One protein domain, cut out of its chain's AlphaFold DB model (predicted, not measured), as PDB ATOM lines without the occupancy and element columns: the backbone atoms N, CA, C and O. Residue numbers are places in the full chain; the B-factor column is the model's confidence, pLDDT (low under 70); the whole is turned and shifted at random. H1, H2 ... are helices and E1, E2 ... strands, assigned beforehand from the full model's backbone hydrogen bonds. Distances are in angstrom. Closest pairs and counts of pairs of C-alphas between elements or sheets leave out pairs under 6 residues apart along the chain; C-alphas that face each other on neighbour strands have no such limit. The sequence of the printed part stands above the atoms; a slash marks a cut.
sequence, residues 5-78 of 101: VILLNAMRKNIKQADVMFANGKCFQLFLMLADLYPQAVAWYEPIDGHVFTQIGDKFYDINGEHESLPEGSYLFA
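This is residues 5 to 78 of the 101 residues of an uncharacterized protein of Methylotenera sp (UniProt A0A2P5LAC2). A twisted wall of four antiparallel strands has its longest helix, H3, laid along one face over E2, while H1 packs at the E4 edge and little H2 makes the turn between these helices. After E4 the last stretch folds back to the other edge, where residues 75 to 76 pair with residues 44 to 45 of E1. The 74 printed residues hold H1, H2, H3, E1, E2, E3 and E4 in that order; the sheet runs E1 - E2 - E3 - E4, class mixed. The whole is compact, radius of gyration of the C-alphas 11.5 A, spanning 32 by 25 by 20 A.

Start at H1, residues 5 to 14, whose Val 5 has its C-alpha 6.1 A from that of Gly 65 in E4, residues 65 to 67, their closest pair. H1 and H2, residues 18 to 21, only just touch, only at the corner, with 3 pairs of C-alphas within 8 A, the closest Arg 12 and Ala 18, 5.3 A. H3, residues 26 to 37, is over E2, residues 51 to 56, at a height over the sheet of 8.5 A; their closest C-alphas are Cys 27 and Val 52, 5.4 A. H1 and H3 are apart, in two layers, helices on one face of a sheet. E1, residues 42 to 46, E2, E3, residues 59 to 62, and E4 form a meander, each strand the antiparallel neighbour of the one before: look for N 44 and O 53, 2.8 A, N 54 and O 61, 2.8 A, and N 67 and O 60, 2.8 A. In H1 every O i to N i+4 pair is within hydrogen-bond range, in H3 7 of 8; H2 is too short for one.

Find C-alpha 5 at (185.127, 314.372, 225.735), where H1 begins its 14.2 A. H3 covers 17.2 A, E1 13.4 A and E2 16.3 A; E4 ends at C-alpha 67, (177.398, 316.400, 232.412).

The C-alphas farthest apart, of Asn 14 and Gly 73, are 32.9 A apart. The printed part has no cut, and its links between named elements are tight. Residues 20 to 25 have pLDDT under 70.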
ATOM      1  N   VAL A   5     185.550 315.782 225.753       94.75
ATOM      2  CA  VAL A   5     185.127 314.372 225.735       94.75
ATOM      3  C   VAL A   5     186.186 313.448 225.122       94.75
ATOM      4  O   VAL A   5     186.458 312.378 225.667       94.75
ATOM      5  N   ILE A   6     186.809 313.835 224.001       94.69
ATOM      6  CA  ILE A   6     187.861 313.021 223.367       94.69
ATOM      7  C   ILE A   6     189.073 312.895 224.298       94.69
ATOM      8  O   ILE A   6     189.617 311.798 224.438       94.69
ATOM      9  N   LEU A   7     189.474 313.990 224.949       93.44
ATOM     10  CA  LEU A   7     190.597 314.003 225.885       93.44
ATOM     11  C   LEU A   7     190.324 313.120 227.110       93.44
ATOM     12  O   LEU A   7     191.122 312.235 227.411       93.44
ATOM     13  N   LEU A   8     189.180 313.306 227.769       93.62
ATOM     14  CA  LEU A   8     188.789 312.548 228.962       93.62
ATOM     15  C   LEU A   8     188.696 311.047 228.667       93.62
ATOM     16  O   LEU A   8     189.231 310.220 229.408       93.62
ATOM     17  N   ASN A   9     188.108 310.679 227.525       93.06
ATOM     18  CA  ASN A   9     188.065 309.287 227.079       93.06
ATOM     19  C   ASN A   9     189.467 308.715 226.832       93.06
ATOM     20  O   ASN A   9     189.736 307.566 227.190       93.06
ATOM     21  N   ALA A  10     190.377 309.496 226.245       92.25
ATOM     22  CA  ALA A  10     191.761 309.076 226.054       92.25
ATOM     23  C   ALA A  10     192.486 308.884 227.396       92.25
ATOM     24  O   ALA A  10     193.196 307.888 227.556       92.25
ATOM     25  N   MET A  11     192.276 309.772 228.369       90.50
ATOM     26  CA  MET A  11     192.846 309.647 229.712       90.50
ATOM     27  C   MET A  11     192.362 308.373 230.399       90.50
ATOM     28  O   MET A  11     193.182 307.538 230.769       90.50
ATOM     29  N   ARG A  12     191.045 308.152 230.475       89.25
ATOM     30  CA  ARG A  12     190.463 306.942 231.082       89.25
ATOM     31  C   ARG A  12     190.944 305.653 230.425       89.25
ATOM     32  O   ARG A  12     191.154 304.653 231.102       89.25
ATOM     33  N   LYS A  13     191.112 305.665 229.101       89.75
ATOM     34  CA  LYS A  13     191.564 304.494 228.342       89.75
ATOM     35  C   LYS A  13     193.031 304.148 228.606       89.75
ATOM     36  O   LYS A  13     193.379 302.971 228.573       89.75
ATOM     37  N   ASN A  14     193.889 305.149 228.802       89.00
ATOM     38  CA  ASN A  14     195.343 304.956 228.792       89.00
ATOM     39  C   ASN A  14     196.007 305.130 230.167       89.00
ATOM     40  O   ASN A  14     197.121 304.648 230.363       89.00
ATOM     41  N   ILE A  15     195.338 305.767 231.126       84.69
ATOM     42  CA  ILE A  15     195.821 305.954 232.496       84.69
ATOM     43  C   ILE A  15     195.094 304.945 233.386       84.69
ATOM     44  O   ILE A  15     193.875 304.997 233.552       84.69
ATOM     45  N   LYS A  16     195.840 303.990 233.955       79.31
ATOM     46  CA  LYS A  16     195.266 303.015 234.891       79.31
ATOM     47  C   LYS A  16     194.680 303.748 236.095       79.31
ATOM     48  O   LYS A  16     195.391 304.513 236.734       79.31
ATOM     49  N   GLN A  17     193.427 303.433 236.423       76.38
ATOM     50  CA  GLN A  17     192.694 304.018 237.549       76.38
ATOM     51  C   GLN A  17     192.543 305.543 237.448       76.38
ATOM     52  O   GLN A  17     192.580 306.223 238.466       76.38
ATOM     53  N   ALA A  18     192.412 306.100 236.237       74.44
ATOM     54  CA  ALA A  18     192.208 307.540 236.055       74.44
ATOM     55  C   ALA A  18     191.022 308.068 236.888       74.44
ATOM     56  O   ALA A  18     191.124 309.101 237.534       74.44
ATOM     57  N   ASP A  19     189.928 307.316 236.929       70.44
ATOM     58  CA  ASP A  19     188.739 307.568 237.748       70.44
ATOM     59  C   ASP A  19     189.055 307.725 239.244       70.44
ATOM     60  O   ASP A  19     188.546 308.634 239.893       70.44
ATOM     61  N   VAL A  20     189.952 306.895 239.780       69.19
ATOM     62  CA  VAL A  20     190.413 306.987 241.175       69.19
ATOM     63  C   VAL A  20     191.465 308.085 241.342       69.19
ATOM     64  O   VAL A  20     191.478 308.797 242.343       69.19
ATOM     65  N   MET A  21     192.353 308.239 240.356       69.56
ATOM     66  CA  MET A  21     193.426 309.228 240.373       69.56
ATOM     67  C   MET A  21     192.902 310.650 240.342       69.56
ATOM     68  O   MET A  21     193.587 311.506 240.863       69.56
ATOM     69  N   PHE A  22     191.741 310.925 239.754       67.12
ATOM     70  CA  PHE A  22     191.160 312.269 239.732       67.12
ATOM     71  C   PHE A  22     190.099 312.483 240.827       67.12
ATOM     72  O   PHE A  22     189.350 313.457 240.783       67.12
ATOM     73  N   ALA A  23     190.065 311.618 241.844       66.31
ATOM     74  CA  ALA A  23     189.348 311.841 243.099       66.31
ATOM     75  C   ALA A  23     190.265 312.494 244.156       66.31
ATOM     76  O   ALA A  23     191.465 312.647 243.935       66.31
ATOM     77  N   ASN A  24     189.715 312.872 245.318       66.75
ATOM     78  CA  ASN A  24     190.474 313.399 246.466       66.75
ATOM     79  C   ASN A  24     191.424 314.553 246.081       66.75
ATOM     80  O   ASN A  24     192.642 314.406 246.111       66.75
ATOM     81  N   GLY A  25     190.873 315.699 245.667       66.44
ATOM     82  CA  GLY A  25     191.632 316.917 245.326       66.44
ATOM     83  C   GLY A  25     192.316 316.913 243.957       66.44
ATOM     84  O   GLY A  25     192.643 317.975 243.429       66.44
ATOM     85  N   LYS A  26     192.455 315.753 243.309       78.69
ATOM     86  CA  LYS A  26     192.985 315.668 241.943       78.69
ATOM     87  C   LYS A  26     191.959 316.076 240.874       78.69
ATOM     88  O   LYS A  26     192.356 316.451 239.776       78.69
ATOM     89  N   CYS A  27     190.665 316.139 241.201       86.62
ATOM     90  CA  CYS A  27     189.627 316.743 240.347       86.62
ATOM     91  C   CYS A  27     189.957 318.200 239.983       86.62
ATOM     92  O   CYS A  27     189.764 318.627 238.847       86.62
ATOM     93  N   PHE A  28     190.565 318.939 240.910       85.25
ATOM     94  CA  PHE A  28     191.020 320.295 240.653       85.25
ATOM     95  C   PHE A  28     192.238 320.338 239.708       85.25
ATOM     96  O   PHE A  28     192.334 321.223 238.865       85.25
ATOM     97  N   GLN A  29     193.134 319.345 239.756       84.19
ATOM     98  CA  GLN A  29     194.232 319.230 238.781       84.19
ATOM     99  C   GLN A  29     193.713 318.953 237.363       84.19
ATOM    100  O   GLN A  29     194.257 319.483 236.395       84.19
ATOM    101  N   LEU A  30     192.641 318.162 237.234       89.31
ATOM    102  CA  LEU A  30     191.961 317.975 235.953       89.31
ATOM    103  C   LEU A  30     191.408 319.303 235.422       89.31
ATOM    104  O   LEU A  30     191.598 319.600 234.244       89.31
ATOM    105  N   PHE A  31     190.789 320.113 236.286       90.44
ATOM    106  CA  PHE A  31     190.361 321.465 235.925       90.44
ATOM    107  C   PHE A  31     191.524 322.314 235.400       90.44
ATOM    108  O   PHE A  31     191.401 322.870 234.313       90.44
ATOM    109  N   LEU A  32     192.655 322.374 236.111       86.94
ATOM    110  CA  LEU A  32     193.818 323.162 235.678       86.94
ATOM    111  C   LEU A  32     194.296 322.745 234.280       86.94
ATOM    112  O   LEU A  32     194.452 323.585 233.401       86.94
ATOM    113  N   MET A  33     194.436 321.439 234.042       89.19
ATOM    114  CA  MET A  33     194.843 320.919 232.734       89.19
ATOM    115  C   MET A  33     193.829 321.259 231.628       89.19
ATOM    116  O   MET A  33     194.210 321.538 230.492       89.19
ATOM    117  N   LEU A  34     192.528 321.212 231.930       91.94
ATOM    118  CA  LEU A  34     191.497 321.624 230.980       91.94
ATOM    119  C   LEU A  34     191.546 323.136 230.728       91.94
ATOM    120  O   LEU A  34     191.394 323.542 229.581       91.94
ATOM    121  N   ALA A  35     191.800 323.960 231.743       90.75
ATOM    122  CA  ALA A  35     191.913 325.409 231.596       90.75
ATOM    123  C   ALA A  35     193.086 325.829 230.691       90.75
ATOM    124  O   ALA A  35     192.921 326.743 229.883       90.75
ATOM    125  N   ASP A  36     194.209 325.102 230.724       90.06
ATOM    126  CA  ASP A  36     195.341 325.330 229.810       90.06
ATOM    127  C   ASP A  36     194.981 325.059 228.335       90.06
ATOM    128  O   ASP A  36     195.526 325.674 227.416       90.06
ATOM    129  N   LEU A  37     194.052 324.130 228.084       92.75
ATOM    130  CA  LEU A  37     193.619 323.738 226.736       92.75
ATOM    131  C   LEU A  37     192.383 324.506 226.247       92.75
ATOM    132  O   LEU A  37     192.188 324.660 225.038       92.75
ATOM    133  N   TYR A  38     191.543 324.963 227.173       93.62
ATOM    134  CA  TYR A  38     190.267 325.623 226.921       93.62
ATOM    135  C   TYR A  38     190.198 326.910 227.762       93.62
ATOM    136  O   TYR A  38     189.700 326.874 228.886       93.62
ATOM    137  N   PRO A  39     190.654 328.063 227.233       90.44
ATOM    138  CA  PRO A  39     190.802 329.304 228.008       90.44
ATOM    139  C   PRO A  39     189.516 329.860 228.640       90.44
ATOM    140  O   PRO A  39     189.579 330.720 229.511       90.44
ATOM    141  N   GLN A  40     188.343 329.414 228.183       91.75
ATOM    142  CA  GLN A  40     187.040 329.769 228.751       91.75
ATOM    143  C   GLN A  40     186.587 328.849 229.897       91.75
ATOM    144  O   GLN A  40     185.456 328.986 230.362       91.75
ATOM    145  N   ALA A  41     187.402 327.867 230.285       94.00
ATOM    146  CA  ALA A  41     187.054 326.920 231.331       94.00
ATOM    147  C   ALA A  41     186.941 327.612 232.695       94.00
ATOM    148  O   ALA A  41     187.806 328.404 233.067       94.00
ATOM    149  N   VAL A  42     185.909 327.271 233.466       93.56
ATOM    150  CA  VAL A  42     185.738 327.748 234.848       93.56
ATOM    151  C   VAL A  42     185.448 326.588 235.793       93.56
ATOM    152  O   VAL A  42     184.818 325.604 235.406       93.56
ATOM    153  N   ALA A  43     185.917 326.691 237.032       92.31
ATOM    154  CA  ALA A  43     185.722 325.660 238.044       92.31
ATOM    155  C   ALA A  43     184.408 325.868 238.809       92.31
ATOM    156  O   ALA A  43     184.065 326.985 239.191       92.31
ATOM    157  N   TRP A  44     183.705 324.775 239.083       93.50
ATOM    158  CA  TRP A  44     182.554 324.707 239.977       93.50
ATOM    159  C   TRP A  44     182.844 323.717 241.092       93.50
ATOM    160  O   TRP A  44     183.321 322.618 240.817       93.50
ATOM    161  N   TYR A  45     182.548 324.096 242.330       89.56
ATOM    162  CA  TYR A  45     182.766 323.255 243.496       89.56
ATOM    163  C   TYR A  45     181.449 322.711 244.037       89.56
ATOM    164  O   TYR A  45     180.494 323.457 244.252       89.56
ATOM    165  N   GLU A  46     181.426 321.404 244.259       89.75
ATOM    166  CA  GLU A  46     180.354 320.675 244.917       89.75
ATOM    167  C   GLU A  46     180.816 320.348 246.352       89.75
ATOM    168  O   GLU A  46     181.811 319.636 246.524       89.75
ATOM    169  N   PRO A  47     180.163 320.909 247.386       84.44
ATOM    170  CA  PRO A  47     180.672 320.859 248.754       84.44
ATOM    171  C   PRO A  47     180.366 319.567 249.527       84.44
ATOM    172  O   PRO A  47     180.994 319.350 250.563       84.44
ATOM    173  N   ILE A  48     179.410 318.739 249.097       82.81
ATOM    174  CA  ILE A  48     179.002 317.525 249.824       82.81
ATOM    175  C   ILE A  48     180.066 316.434 249.674       82.81
ATOM    176  O   ILE A  48     180.543 315.899 250.674       82.81
ATOM    177  N   ASP A  49     180.469 316.148 248.439       82.50
ATOM    178  CA  ASP A  49     181.495 315.166 248.092       82.50
ATOM    179  C   ASP A  49     182.876 315.815 247.907       82.50
ATOM    180  O   ASP A  49     183.892 315.122 247.796       82.50
ATOM    181  N   GLY A  50     182.940 317.151 247.888       82.81
ATOM    182  CA  GLY A  50     184.180 317.900 247.709       82.81
ATOM    183  C   GLY A  50     184.752 317.735 246.301       82.81
ATOM    184  O   GLY A  50     185.945 317.461 246.136       82.81
ATOM    185  N   HIS A  51     183.903 317.872 245.283       88.06
ATOM    186  CA  HIS A  51     184.260 317.656 243.884       88.06
ATOM    187  C   HIS A  51     184.401 318.969 243.106       88.06
ATOM    188  O   HIS A  51     183.727 319.953 243.393       88.06
ATOM    189  N   VAL A  52     185.268 318.974 242.088       90.38
ATOM    190  CA  VAL A  52     185.425 320.108 241.171       90.38
ATOM    191  C   VAL A  52     185.016 319.679 239.775       90.38
ATOM    192  O   VAL A  52     185.655 318.813 239.180       90.38
ATOM    193  N   PHE A  53     183.995 320.342 239.247       94.06
ATOM    194  CA  PHE A  53     183.588 320.243 237.854       94.06
ATOM    195  C   PHE A  53     184.196 321.392 237.050       94.06
ATOM    196  O   PHE A  53     184.324 322.516 237.530       94.06
ATOM    197  N   THR A  54     184.538 321.126 235.796       95.56
ATOM    198  CA  THR A  54     185.008 322.138 234.848       95.56
ATOM    199  C   THR A  54     183.888 322.490 233.888       95.56
ATOM    200  O   THR A  54     183.449 321.640 233.121       95.56
ATOM    201  N   GLN A  55     183.425 323.732 233.889       97.12
ATOM    202  CA  GLN A  55     182.485 324.214 232.887       97.12
ATOM    203  C   GLN A  55     183.246 324.710 231.659       97.12
ATOM    204  O   GLN A  55     184.143 325.540 231.784       97.12
ATOM    205  N   ILE A  56     182.864 324.241 230.471       96.19
ATOM    206  CA  ILE A  56     183.367 324.740 229.185       96.19
ATOM    207  C   ILE A  56     182.151 324.970 228.289       96.19
ATOM    208  O   ILE A  56     181.508 324.021 227.849       96.19
ATOM    209  N   GLY A  57     181.827 326.236 228.020       95.25
ATOM    210  CA  GLY A  57     180.577 326.580 227.338       95.25
ATOM    211  C   GLY A  57     179.356 326.297 228.221       95.25
ATOM    212  O   GLY A  57     179.271 326.791 229.345       95.25
ATOM    213  N   ASP A  58     178.408 325.520 227.705       96.06
ATOM    214  CA  ASP A  58     177.153 325.140 228.367       96.06
ATOM    215  C   ASP A  58     177.210 323.770 229.066       96.06
ATOM    216  O   ASP A  58     176.207 323.326 229.621       96.06
ATOM    217  N   LYS A  59     178.370 323.104 229.052       97.81
ATOM    218  CA  LYS A  59     178.564 321.758 229.605       97.81
ATOM    219  C   LYS A  59     179.540 321.748 230.766       97.81
ATOM    220  O   LYS A  59     180.417 322.609 230.868       97.81
ATOM    221  N   PHE A  60     179.413 320.719 231.598       97.88
ATOM    222  CA  PHE A  60     180.278 320.471 232.744       97.88
ATOM    223  C   PHE A  60     181.062 319.179 232.549       97.88
ATOM    224  O   PHE A  60     180.570 318.230 231.944       97.88
ATOM    225  N   TYR A  61     182.285 319.145 233.063       96.50
ATOM    226  CA  TYR A  61     183.222 318.061 232.827       96.50
ATOM    227  C   TYR A  61     183.939 317.651 234.107       96.50
ATOM    228  O   TYR A  61     184.412 318.495 234.868       96.50
ATOM    229  N   ASP A  62     184.081 316.348 234.294       94.44
ATOM    230  CA  ASP A  62     184.974 315.725 235.267       94.44
ATOM    231  C   ASP A  62     185.692 314.535 234.607       94.44
ATOM    232  O   ASP A  62     185.619 314.336 233.392       94.44
ATOM    233  N   ILE A  63     186.387 313.702 235.385       92.62
ATOM    234  CA  ILE A  63     187.041 312.515 234.820       92.62
ATOM    235  C   ILE A  63     186.040 311.496 234.265       92.62
ATOM    236  O   ILE A  63     186.394 310.697 233.399       92.62
ATOM    237  N   ASN A  64     184.793 311.509 234.733       91.19
ATOM    238  CA  ASN A  64     183.753 310.585 234.302       91.19
ATOM    239  C   ASN A  64     183.129 310.996 232.966       91.19
ATOM    240  O   ASN A  64     182.585 310.131 232.271       91.19
ATOM    241  N   GLY A  65     183.294 312.252 232.551       93.06
ATOM    242  CA  GLY A  65     182.939 312.725 231.223       93.06
ATOM    243  C   GLY A  65     182.178 314.040 231.261       93.06
ATOM    244  O   GLY A  65     182.498 314.932 232.036       93.06
ATOM    245  N   GLU A  66     181.210 314.155 230.359       97.06
ATOM    246  CA  GLU A  66     180.341 315.320 230.219       97.06
ATOM    247  C   GLU A  66     179.078 315.171 231.071       97.06
ATOM    248  O   GLU A  66     178.502 314.084 231.150       97.06
ATOM    249  N   HIS A  67     178.625 316.285 231.637       97.00
ATOM    250  CA  HIS A  67     177.398 316.400 232.412       97.00
ATOM    251  C   HIS A  67     176.566 317.581 231.909       97.00
ATOM    252  O   HIS A  67     177.090 318.651 231.593       97.00
ATOM    253  N   GLU A  68     175.248 317.381 231.879       96.88
ATOM    254  CA  GLU A  68     174.257 318.399 231.499       96.88
ATOM    255  C   GLU A  68     173.956 319.390 232.631       96.88
ATOM    256  O   GLU A  68     173.464 320.491 232.400       96.88
ATOM    257  N   SER A  69     174.220 318.992 233.874       96.69
ATOM    258  CA  SER A  69     173.903 319.769 235.068       96.69
ATOM    259  C   SER A  69     174.845 319.418 236.211       96.69
ATOM    260  O   SER A  69     175.421 318.330 236.234       96.69
ATOM    261  N   LEU A  70     174.934 320.314 237.190       95.75
ATOM    262  CA  LEU A  70     175.680 320.100 238.426       95.75
ATOM    263  C   LEU A  70     174.765 319.624 239.562       95.75
ATOM    264  O   LEU A  70     173.561 319.898 239.527       95.75
ATOM    265  N   PRO A  71     175.318 318.958 240.590       94.94
ATOM    266  CA  PRO A  71     174.594 318.680 241.827       94.94
ATOM    267  C   PRO A  71     174.098 319.962 242.515       94.94
ATOM    268  O   PRO A  71     174.726 321.021 242.425       94.94
ATOM    269  N   GLU A  72     172.971 319.867 243.219       94.94
ATOM    270  CA  GLU A  72     172.395 320.990 243.965       94.94
ATOM    271  C   GLU A  72     173.376 321.527 245.019       94.94
ATOM    272  O   GLU A  72     174.063 320.762 245.689       94.94
ATOM    273  N   GLY A  73     173.447 322.852 245.167       90.50
ATOM    274  CA  GLY A  73     174.383 323.502 246.091       90.50
ATOM    275  C   GLY A  73     175.798 323.675 245.533       90.50
ATOM    276  O   GLY A  73     176.622 324.307 246.193       90.50
ATOM    277  N   SER A  74     176.067 323.195 244.312       92.88
ATOM    278  CA  SER A  74     177.300 323.523 243.595       92.88
ATOM    279  C   SER A  74     177.387 325.025 243.331       92.88
ATOM    280  O   SER A  74     176.399 325.654 242.943       92.88
ATOM    281  N   TYR A  75     178.575 325.601 243.492       91.31
ATOM    282  CA  TYR A  75     178.804 327.027 243.276       91.31
ATOM    283  C   TYR A  75     180.055 327.280 242.437       91.31
ATOM    284  O   TYR A  75     180.966 326.453 242.378       91.31
ATOM    285  N   LEU A  76     180.075 328.424 241.748       91.75
ATOM    286  CA  LEU A  76     181.229 328.837 240.962       91.75
ATOM    287  C   LEU A  76     182.410 329.040 241.911       91.75
ATOM    288  O   LEU A  76     182.326 329.844 242.837       91.75
ATOM    289  N   PHE A  77     183.490 328.311 241.667       82.88
ATOM    290  CA  PHE A  77     184.685 328.391 242.483       82.88
ATOM    291  C   PHE A  77     185.397 329.713 242.182       82.88
ATOM    292  O   PHE A  77     185.862 329.931 241.058       82.88
ATOM    293  N   ALA A  78     185.451 330.621 243.156       73.12
ATOM    294  CA  ALA A  78     186.061 331.923 242.935       73.12
ATOM    295  C   ALA A  78     187.595 331.798 242.935       73.12
ATOM    296  O   ALA A  78     188.180 331.144 243.795       73.12
TER     297      ALA A  78